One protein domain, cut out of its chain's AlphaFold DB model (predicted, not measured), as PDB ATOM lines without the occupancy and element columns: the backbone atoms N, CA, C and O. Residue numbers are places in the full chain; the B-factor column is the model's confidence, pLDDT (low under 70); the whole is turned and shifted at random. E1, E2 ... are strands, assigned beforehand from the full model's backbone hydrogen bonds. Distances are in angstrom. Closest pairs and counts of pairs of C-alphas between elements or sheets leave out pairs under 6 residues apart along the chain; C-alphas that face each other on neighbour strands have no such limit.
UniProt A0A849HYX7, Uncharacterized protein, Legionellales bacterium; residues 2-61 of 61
ATOM      1  N   MET A   2     161.499 178.516 224.090       92.56
ATOM      2  CA  MET A   2     160.824 179.373 223.109       92.56
ATOM      3  C   MET A   2     160.164 180.537 223.843       92.56
ATOM      4  O   MET A   2     159.552 180.324 224.887       92.56
ATOM      5  N   LEU A   3     160.290 181.743 223.302       94.00
ATOM      6  CA  LEU A   3     159.754 182.981 223.860       94.00
ATOM      7  C   LEU A   3     158.708 183.549 222.909       94.00
ATOM      8  O   LEU A   3     158.995 183.745 221.731       94.00
ATOM      9  N   TYR A   4     157.505 183.828 223.405       93.69
ATOM     10  CA  TYR A   4     156.506 184.550 222.622       93.69
ATOM     11  C   TYR A   4     156.935 186.009 222.459       93.69
ATOM     12  O   TYR A   4     157.279 186.661 223.442       93.69
ATOM     13  N   LEU A   5     156.930 186.507 221.222       91.44
ATOM     14  CA  LEU A   5     157.440 187.839 220.899       91.44
ATOM     15  C   LEU A   5     156.315 188.859 220.680       91.44
ATOM     16  O   LEU A   5     156.511 190.050 220.891       91.44
ATOM     17  N   GLY A   6     155.135 188.394 220.264       90.38
ATOM     18  CA  GLY A   6     154.004 189.248 219.909       90.38
ATOM     19  C   GLY A   6     153.496 188.959 218.503       90.38
ATOM     20  O   GLY A   6     153.571 187.826 218.027       90.38
ATOM     21  N   LYS A   7     152.961 189.986 217.842       92.00
ATOM     22  CA  LYS A   7     152.458 189.907 216.466       92.00
ATOM     23  C   LYS A   7     153.326 190.741 215.528       92.00
ATOM     24  O   LYS A   7     153.791 191.808 215.917       92.00
ATOM     25  N   ASN A   8     153.520 190.274 214.298       92.56
ATOM     26  CA  ASN A   8     154.108 191.097 213.241       92.56
ATOM     27  C   ASN A   8     153.106 192.151 212.727       92.56
ATOM     28  O   ASN A   8     151.946 192.176 213.139       92.56
ATOM     29  N   LEU A   9     153.539 192.998 211.787       92.25
ATOM     30  CA  LEU A   9     152.687 194.027 211.172       92.25
ATOM     31  C   LEU A   9     151.458 193.450 210.445       92.25
ATOM     32  O   LEU A   9     150.448 194.132 210.320       92.25
ATOM     33  N   ALA A  10     151.520 192.187 210.011       94.12
ATOM     34  CA  ALA A  10     150.399 191.462 209.410       94.12
ATOM     35  C   ALA A  10     149.496 190.763 210.450       94.12
ATOM     36  O   ALA A  10     148.584 190.025 210.086       94.12
ATOM     37  N   GLY A  11     149.752 190.946 211.749       92.62
ATOM     38  CA  GLY A  11     148.968 190.358 212.834       92.62
ATOM     39  C   GLY A  11     149.283 188.892 213.156       92.62
ATOM     40  O   GLY A  11     148.640 188.331 214.046       92.62
ATOM     41  N   LYS A  12     150.263 188.265 212.492       94.31
ATOM     42  CA  LYS A  12     150.675 186.878 212.765       94.31
ATOM     43  C   LYS A  12     151.501 186.806 214.044       94.31
ATOM     44  O   LYS A  12     152.442 187.578 214.225       94.31
ATOM     45  N   SER A  13     151.159 185.857 214.911       93.94
ATOM     46  CA  SER A  13     151.868 185.595 216.163       93.94
ATOM     47  C   SER A  13     153.245 184.977 215.916       93.94
ATOM     48  O   SER A  13     153.370 184.011 215.165       93.94
ATOM     49  N   LEU A  14     154.263 185.496 216.597       95.19
ATOM     50  CA  LEU A  14     155.655 185.093 216.446       95.19
ATOM     51  C   LEU A  14     156.271 184.654 217.770       95.19
ATOM     52  O   LEU A  14     155.885 185.098 218.855       95.19
ATOM     53  N   MET A  15     157.287 183.810 217.660       95.19
ATOM     54  CA  MET A  15     158.140 183.411 218.771       95.19
ATOM     55  C   MET A  15     159.608 183.430 218.362       95.19
ATOM     56  O   MET A  15     159.944 183.324 217.186       95.19
ATOM     57  N   PHE A  16     160.480 183.523 219.353       95.38
ATOM     58  CA  PHE A  16     161.926 183.497 219.206       95.38
ATOM     59  C   PHE A  16     162.518 182.350 220.023       95.38
ATOM     60  O   PHE A  16     162.052 182.046 221.123       95.38
ATOM     61  N   GLY A  17     163.558 181.714 219.498       94.75
ATOM     62  CA  GLY A  17     164.286 180.680 220.218       94.75
ATOM     63  C   GLY A  17     165.287 179.955 219.333       94.75
ATOM     64  O   GLY A  17     165.581 180.391 218.223       94.75
ATOM     65  N   ALA A  18     165.788 178.831 219.835       95.44
ATOM     66  CA  ALA A  18     166.629 177.906 219.082       95.44
ATOM     67  C   ALA A  18     165.819 176.661 218.709       95.44
ATOM     68  O   ALA A  18     165.228 176.038 219.596       95.44
ATOM     69  N   SER A  19     165.770 176.315 217.422       92.94
ATOM     70  CA  SER A  19     165.027 175.155 216.921       92.94
ATOM     71  C   SER A  19     165.789 174.406 215.838       92.94
ATOM     72  O   SER A  19     166.415 175.025 214.987       92.94
ATOM     73  N   ASP A  20     165.576 173.094 215.770       92.75
ATOM     74  CA  ASP A  20     166.134 172.226 214.728       92.75
ATOM     75  C   ASP A  20     165.091 171.907 213.642       92.75
ATOM     76  O   ASP A  20     164.757 170.751 213.406       92.75
ATOM     77  N   GLY A  21     164.526 172.938 212.998       91.38
ATOM     78  CA  GLY A  21     163.629 172.742 211.847       91.38
ATOM     79  C   GLY A  21     162.195 173.251 212.011       91.38
ATOM     80  O   GLY A  21     161.280 172.718 211.380       91.38
ATOM     81  N   ARG A  22     161.973 174.285 212.831       93.81
ATOM     82  CA  ARG A  22     160.689 175.008 212.851       93.81
ATOM     83  C   ARG A  22     160.567 175.939 211.649       93.81
ATOM     84  O   ARG A  22     161.557 176.265 211.002       93.81
ATOM     85  N   THR A  23     159.345 176.369 211.355       95.38
ATOM     86  CA  THR A  23     159.057 177.223 210.201       95.38
ATOM     87  C   THR A  23     158.905 178.690 210.581       95.38
ATOM     88  O   THR A  23     158.546 179.027 211.711       95.38
ATOM     89  N   TYR A  24     159.180 179.556 209.614       94.88
ATOM     90  CA  TYR A  24     158.743 180.945 209.583       94.88
ATOM     91  C   TYR A  24     158.188 181.226 208.189       94.88
ATOM     92  O   TYR A  24     158.904 181.011 207.209       94.88
ATOM     93  N   GLU A  25     156.935 181.677 208.093       93.19
ATOM     94  CA  GLU A  25     156.251 181.894 206.807       93.19
ATOM     95  C   GLU A  25     156.281 180.629 205.914       93.19
ATOM     96  O   GLU A  25     156.453 180.699 204.700       93.19
ATOM     97  N   GLY A  26     156.170 179.441 206.525       91.56
ATOM     98  CA  GLY A  26     156.207 178.154 205.813       91.56
ATOM     99  C   GLY A  26     157.601 177.682 205.376       91.56
ATOM    100  O   GLY A  26     157.733 176.574 204.863       91.56
ATOM    101  N   ILE A  27     158.653 178.468 205.621       94.56
ATOM    102  CA  ILE A  27     160.037 178.101 205.297       94.56
ATOM    103  C   ILE A  27     160.707 177.509 206.536       94.56
ATOM    104  O   ILE A  27     160.735 178.146 207.591       94.56
ATOM    105  N   GLN A  28     161.272 176.307 206.410       95.44
ATOM    106  CA  GLN A  28     162.011 175.651 207.488       95.44
ATOM    107  C   GLN A  28     163.322 176.387 207.801       95.44
ATOM    108  O   GLN A  28     164.045 176.813 206.902       95.44
ATOM    109  N   ARG A  29     163.622 176.543 209.095       95.25
ATOM    110  CA  ARG A  29     164.827 177.199 209.610       95.25
ATOM    111  C   ARG A  29     165.423 176.413 210.779       95.25
ATOM    112  O   ARG A  29     164.705 175.737 211.523       95.25
ATOM    113  N   TRP A  30     166.733 176.555 210.958       95.12
ATOM    114  CA  TRP A  30     167.515 175.892 212.004       95.12
ATOM    115  C   TRP A  30     168.315 176.901 212.828       95.12
ATOM    116  O   TRP A  30     168.634 177.990 212.350       95.12
ATOM    117  N   GLY A  31     168.654 176.526 214.058       95.19
ATOM    118  CA  GLY A  31     169.403 177.369 214.982       95.19
ATOM    119  C   GLY A  31     168.542 178.456 215.631       95.19
ATOM    120  O   GLY A  31     167.339 178.276 215.842       95.19
ATOM    121  N   VAL A  32     169.178 179.572 215.996       95.75
ATOM    122  CA  VAL A  32     168.527 180.715 216.655       95.75
ATOM    123  C   VAL A  32     167.824 181.580 215.611       95.75
ATOM    124  O   VAL A  32     168.474 182.164 214.749       95.75
ATOM    125  N   SER A  33     166.497 181.674 215.684       95.50
ATOM    126  CA  SER A  33     165.690 182.446 214.733       95.50
ATOM    127  C   SER A  33     164.340 182.856 215.337       95.50
ATOM    128  O   SER A  33     163.969 182.466 216.447       95.50
ATOM    129  N   VAL A  34     163.599 183.659 214.576       95.19
ATOM    130  CA  VAL A  34     162.157 183.874 214.735       95.19
ATOM    131  C   VAL A  34     161.401 182.787 213.966       95.19
ATOM    132  O   VAL A  34     161.843 182.368 212.893       95.19
ATOM    133  N   PHE A  35     160.283 182.336 214.529       96.44
ATOM    134  CA  PHE A  35     159.449 181.248 214.025       96.44
ATOM    135  C   PHE A  35     157.956 181.570 214.178       96.44
ATOM    136  O   PHE A  35     157.569 182.415 214.993       96.44
ATOM    137  N   ASP A  36     157.123 180.851 213.429       95.38
ATOM    138  CA  ASP A  36     155.663 180.926 213.514       95.38
ATOM    139  C   ASP A  36     155.185 180.408 214.881       95.38
ATOM    140  O   ASP A  36     155.421 179.249 215.232       95.38
ATOM    141  N   PHE A  37     154.503 181.242 215.671       95.12
ATOM    142  CA  PHE A  37     153.958 180.789 216.949       95.12
ATOM    143  C   PHE A  37     152.614 180.091 216.758       95.12
ATOM    144  O   PHE A  37     151.647 180.684 216.278       95.12
ATOM    145  N   THR A  38     152.535 178.855 217.242       91.50
ATOM    146  CA  THR A  38     151.289 178.109 217.398       91.50
ATOM    147  C   THR A  38     151.092 177.755 218.864       91.50
ATOM    148  O   THR A  38     152.030 177.340 219.553       91.50
ATOM    149  N   LEU A  39     149.864 177.940 219.356       91.50
ATOM    150  CA  LEU A  39     149.529 177.539 220.714       91.50
ATOM    151  C   LEU A  39     149.622 176.004 220.800       91.50
ATOM    152  O   LEU A  39     149.003 175.326 219.973       91.50
ATOM    153  N   PRO A  40     150.387 175.441 221.752       92.12
ATOM    154  CA  PRO A  40     150.477 173.996 221.902       92.12
ATOM    155  C   PRO A  40     149.103 173.379 222.188       92.12
ATOM    156  O   PRO A  40     148.316 173.938 222.954       92.12
ATOM    157  N   SER A  41     148.820 172.217 221.597       93.50
ATOM    158  CA  SER A  41     147.627 171.436 221.940       93.50
ATOM    159  C   SER A  41     147.709 170.916 223.378       93.50
ATOM    160  O   SER A  41     148.796 170.767 223.936       93.50
ATOM    161  N   SER A  42     146.564 170.548 223.959       90.62
ATOM    162  CA  SER A  42     146.499 169.913 225.285       90.62
ATOM    163  C   SER A  42     147.278 168.594 225.374       90.62
ATOM    164  O   SER A  42     147.738 168.223 226.448       90.62
ATOM    165  N   SER A  43     147.450 167.899 224.247       94.62
ATOM    166  CA  SER A  43     148.249 166.674 224.123       94.62
ATOM    167  C   SER A  43     149.743 166.922 223.886       94.62
ATOM    168  O   SER A  43     150.525 165.971 223.828       94.62
ATOM    169  N   SER A  44     150.160 168.177 223.697       91.69
ATOM    170  CA  SER A  44     151.558 168.509 223.444       91.69
ATOM    171  C   SER A  44     152.391 168.370 224.712       91.69
ATOM    172  O   SER A  44     151.970 168.748 225.800       91.69
ATOM    173  N   LYS A  45     153.640 167.921 224.555       91.44
ATOM    174  CA  LYS A  45     154.653 167.984 225.623       91.44
ATOM    175  C   LYS A  45     155.090 169.420 225.939       91.44
ATOM    176  O   LYS A  45     155.778 169.650 226.927       91.44
ATOM    177  N   SER A  46     154.780 170.377 225.060       89.62
ATOM    178  CA  SER A  46     155.138 171.784 225.239       89.62
ATOM    179  C   SER A  46     154.003 172.533 225.921       89.62
ATOM    180  O   SER A  46     152.864 172.461 225.472       89.62
ATOM    181  N   HIS A  47     154.328 173.319 226.944       91.81
ATOM    182  CA  HIS A  47     153.360 174.148 227.653       91.81
ATOM    183  C   HIS A  47     153.668 175.627 227.446       91.81
ATOM    184  O   HIS A  47     154.814 176.062 227.568       91.81
ATOM    185  N   PHE A  48     152.633 176.402 227.132       92.81
ATOM    186  CA  PHE A  48     152.723 177.855 227.109       92.81
ATOM    187  C   PHE A  48     152.404 178.388 228.507       92.81
ATOM    188  O   PHE A  48     151.273 178.269 228.966       92.81
ATOM    189  N   LEU A  49     153.414 178.927 229.190       93.31
ATOM    190  CA  LEU A  49     153.291 179.325 230.597       93.31
ATOM    191  C   LEU A  49     152.529 180.642 230.780       93.31
ATOM    192  O   LEU A  49     151.846 180.826 231.781       93.31
ATOM    193  N   GLY A  50     152.641 181.555 229.818       90.00
ATOM    194  CA  GLY A  50     151.973 182.847 229.855       90.00
ATOM    195  C   GLY A  50     152.752 183.916 229.103       90.00
ATOM    196  O   GLY A  50     153.891 183.717 228.681       90.00
ATOM    197  N   PHE A  51     152.111 185.066 228.937       91.44
ATOM    198  CA  PHE A  51     152.724 186.281 228.426       91.44
ATOM    199  C   PHE A  51     152.059 187.480 229.089       91.44
ATOM    200  O   PHE A  51     150.916 187.403 229.538       91.44
ATOM    201  N   SER A  52     152.781 188.589 229.132       88.38
ATOM    202  CA  SER A  52     152.245 189.878 229.540       88.38
ATOM    203  C   SER A  52     152.688 190.928 228.534       88.38
ATOM    204  O   SER A  52     153.595 190.695 227.728       88.38
ATOM    205  N   CYS A  53     152.042 192.086 228.573       86.69
ATOM    206  CA  CYS A  53     152.556 193.243 227.870       86.69
ATOM    207  C   CYS A  53     153.910 193.654 228.477       86.69
ATOM    208  O   CYS A  53     154.190 193.452 229.660       86.69
ATOM    209  N   ILE A  54     154.777 194.198 227.632       82.81
ATOM    210  CA  ILE A  54     156.081 194.718 228.017       82.81
ATOM    211  C   ILE A  54     155.821 196.087 228.651       82.81
ATOM    212  O   ILE A  54     155.272 196.966 227.966       82.81
ATOM    213  N   PRO A  55     156.192 196.284 229.930       86.38
ATOM    214  CA  PRO A  55     156.027 197.566 230.597       86.38
ATOM    215  C   PRO A  55     156.653 198.673 229.754       86.38
ATOM    216  O   PRO A  55     157.728 198.479 229.190       86.38
ATOM    217  N   THR A  56     155.979 199.819 229.647       84.31
ATOM    218  CA  THR A  56     156.400 201.007 228.869       84.31
ATOM    219  C   THR A  56     156.450 200.863 227.343       84.31
ATOM    220  O   THR A  56     156.568 201.877 226.661       84.31
ATOM    221  N   LEU A  57     156.312 199.652 226.790       80.25
ATOM    222  CA  LEU A  57     156.353 199.426 225.340       80.25
ATOM    223  C   LEU A  57     154.989 199.032 224.765       80.25
ATOM    224  O   LEU A  57     154.551 199.606 223.772       80.25
ATOM    225  N   THR A  58     154.319 198.046 225.364       79.38
ATOM    226  CA  THR A  58     153.031 197.541 224.856       79.38
ATOM    227  C   THR A  58     151.882 197.677 225.845       79.38
ATOM    228  O   THR A  58     150.729 197.692 225.417       79.38
ATOM    229  N   CYS A  59     152.154 197.830 227.143       80.38
ATOM    230  CA  CYS A  59     151.125 198.248 228.093       80.38
ATOM    231  C   CYS A  59     150.894 199.762 227.949       80.38
ATOM    232  O   CYS A  59     151.849 200.531 228.059       80.38
ATOM    233  N   LYS A  60     149.644 200.204 227.763       67.44
ATOM    234  CA  LYS A  60     149.270 201.586 228.094       67.44
ATOM    235  C   LYS A  60     149.065 201.644 229.607       67.44
ATOM    236  O   LYS A  60     148.291 200.841 230.126       67.44
ATOM    237  N   VAL A  61     149.821 202.514 230.273       61.03
ATOM    238  CA  VAL A  61     149.633 202.846 231.694       61.03
ATOM    239  C   VAL A  61     148.404 203.732 231.828       61.03
ATOM    240  O   VAL A  61     148.244 204.613 230.952       61.03
TER     241      VAL A  61
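AT A GLANCE: This is residues 2 to 61 of the 61 residues of an uncharacterized protein of Legionellales bacterium (UniProt A0A849HYX7). Look for a small antiparallel sheet whose E2 and E3 hairpin doubles back on itself into a tight, ring-like curl, with the end of E2 meeting the end of E3, while E1 lies along the first part of E2. From the end of E3 a long tail with no named element, residues 37 to 61, runs away from the curl and makes much of the length. The printed part has 60 residues with three named strands, E1, E2 and E3 along the chain, and no named helix; the sheet's order is E1, E2, E3, all antiparallel, a meander, each strand the antiparallel neighbour of the one before. The class is all strand, though under half of the residues, 28 of 60, are in named elements. The whole is only just loose, close to compact, with a radius of gyration of the C-alphas of 12.8 A, and the C-alphas span 39 by 26 by 19 A.

HOW THE PARTS SIT: Begin at the inner strand of the sheet, E2, residues 13 to 24, and look at residue 20, where it bends by 157 degrees. Next to it is E3, residues 27 to 36, an edge strand that bends by 144 degrees at residue 31. E2 and E3 are antiparallel neighbours and form a hairpin. Near the turn, N 27 and O 24 are 3.0 A apart, within hydrogen-bond range; farther along, N 19 and O 31 are also within range, at 3.0 A. Now find Phe 35 and Asp 36, beside which two stretches of E2 lie. N 35 and O 15 are within hydrogen-bond range at 2.9 A, and so are N 36 and O 23, at 2.9 A. The C-alphas of Leu 14 and Asp 36 face each other at 5.1 A, and those of Tyr 24 and Phe 35 at 4.5 A. On to the other edge strand, E1, residues 2 to 7, which with E2 forms a second hairpin. These two are antiparallel, with 146 degrees between their N-to-C directions. The C-alphas of Tyr 4 and Met 15 face each other at 4.3 A; N 3 and O 16 are 2.8 A apart and N 14 and O 6 are 2.8 A apart, both within hydrogen-bond range. The sheet is only just strongly twisted, its C-alphas lying up to 4.3 A off the best plane through them.

IN THESE COORDINATES: Find C-alpha 13 at (151.868, 185.595, 216.163), where E2 begins; from there the strand runs to Tyr 24, 10.6 A from first to last C-alpha. E3 runs from Ile 27 to Asp 36, 9.7 A from first to last C-alpha, and ends with C-alpha 36 at (155.663, 180.926, 213.514). E1 begins at C-alpha 2, at (160.824, 179.373, 223.109), and spans 15.0 A to the C-alpha of Lys 7.

THE WHOLE: Read on from Phe 37 to Val 61 and you pass through 25 residues with no named element, whose C-alphas lie 4 to 24 A from the mean of all C-alphas. The two C-alphas farthest apart are those of Asp 20, at the bend of E2, and Val 61, the chain's last residue, 38.7 A apart. From the first to the last printed C-alpha, Met 2 to Val 61, is 27.4 A. The links E1 to E2 and E2 to E3 are both tight, with 5 and 2 residues between the strands. The printed part has no cut. The mean pLDDT of the printed part is 91.1, and residues 60 to 61 are under 70.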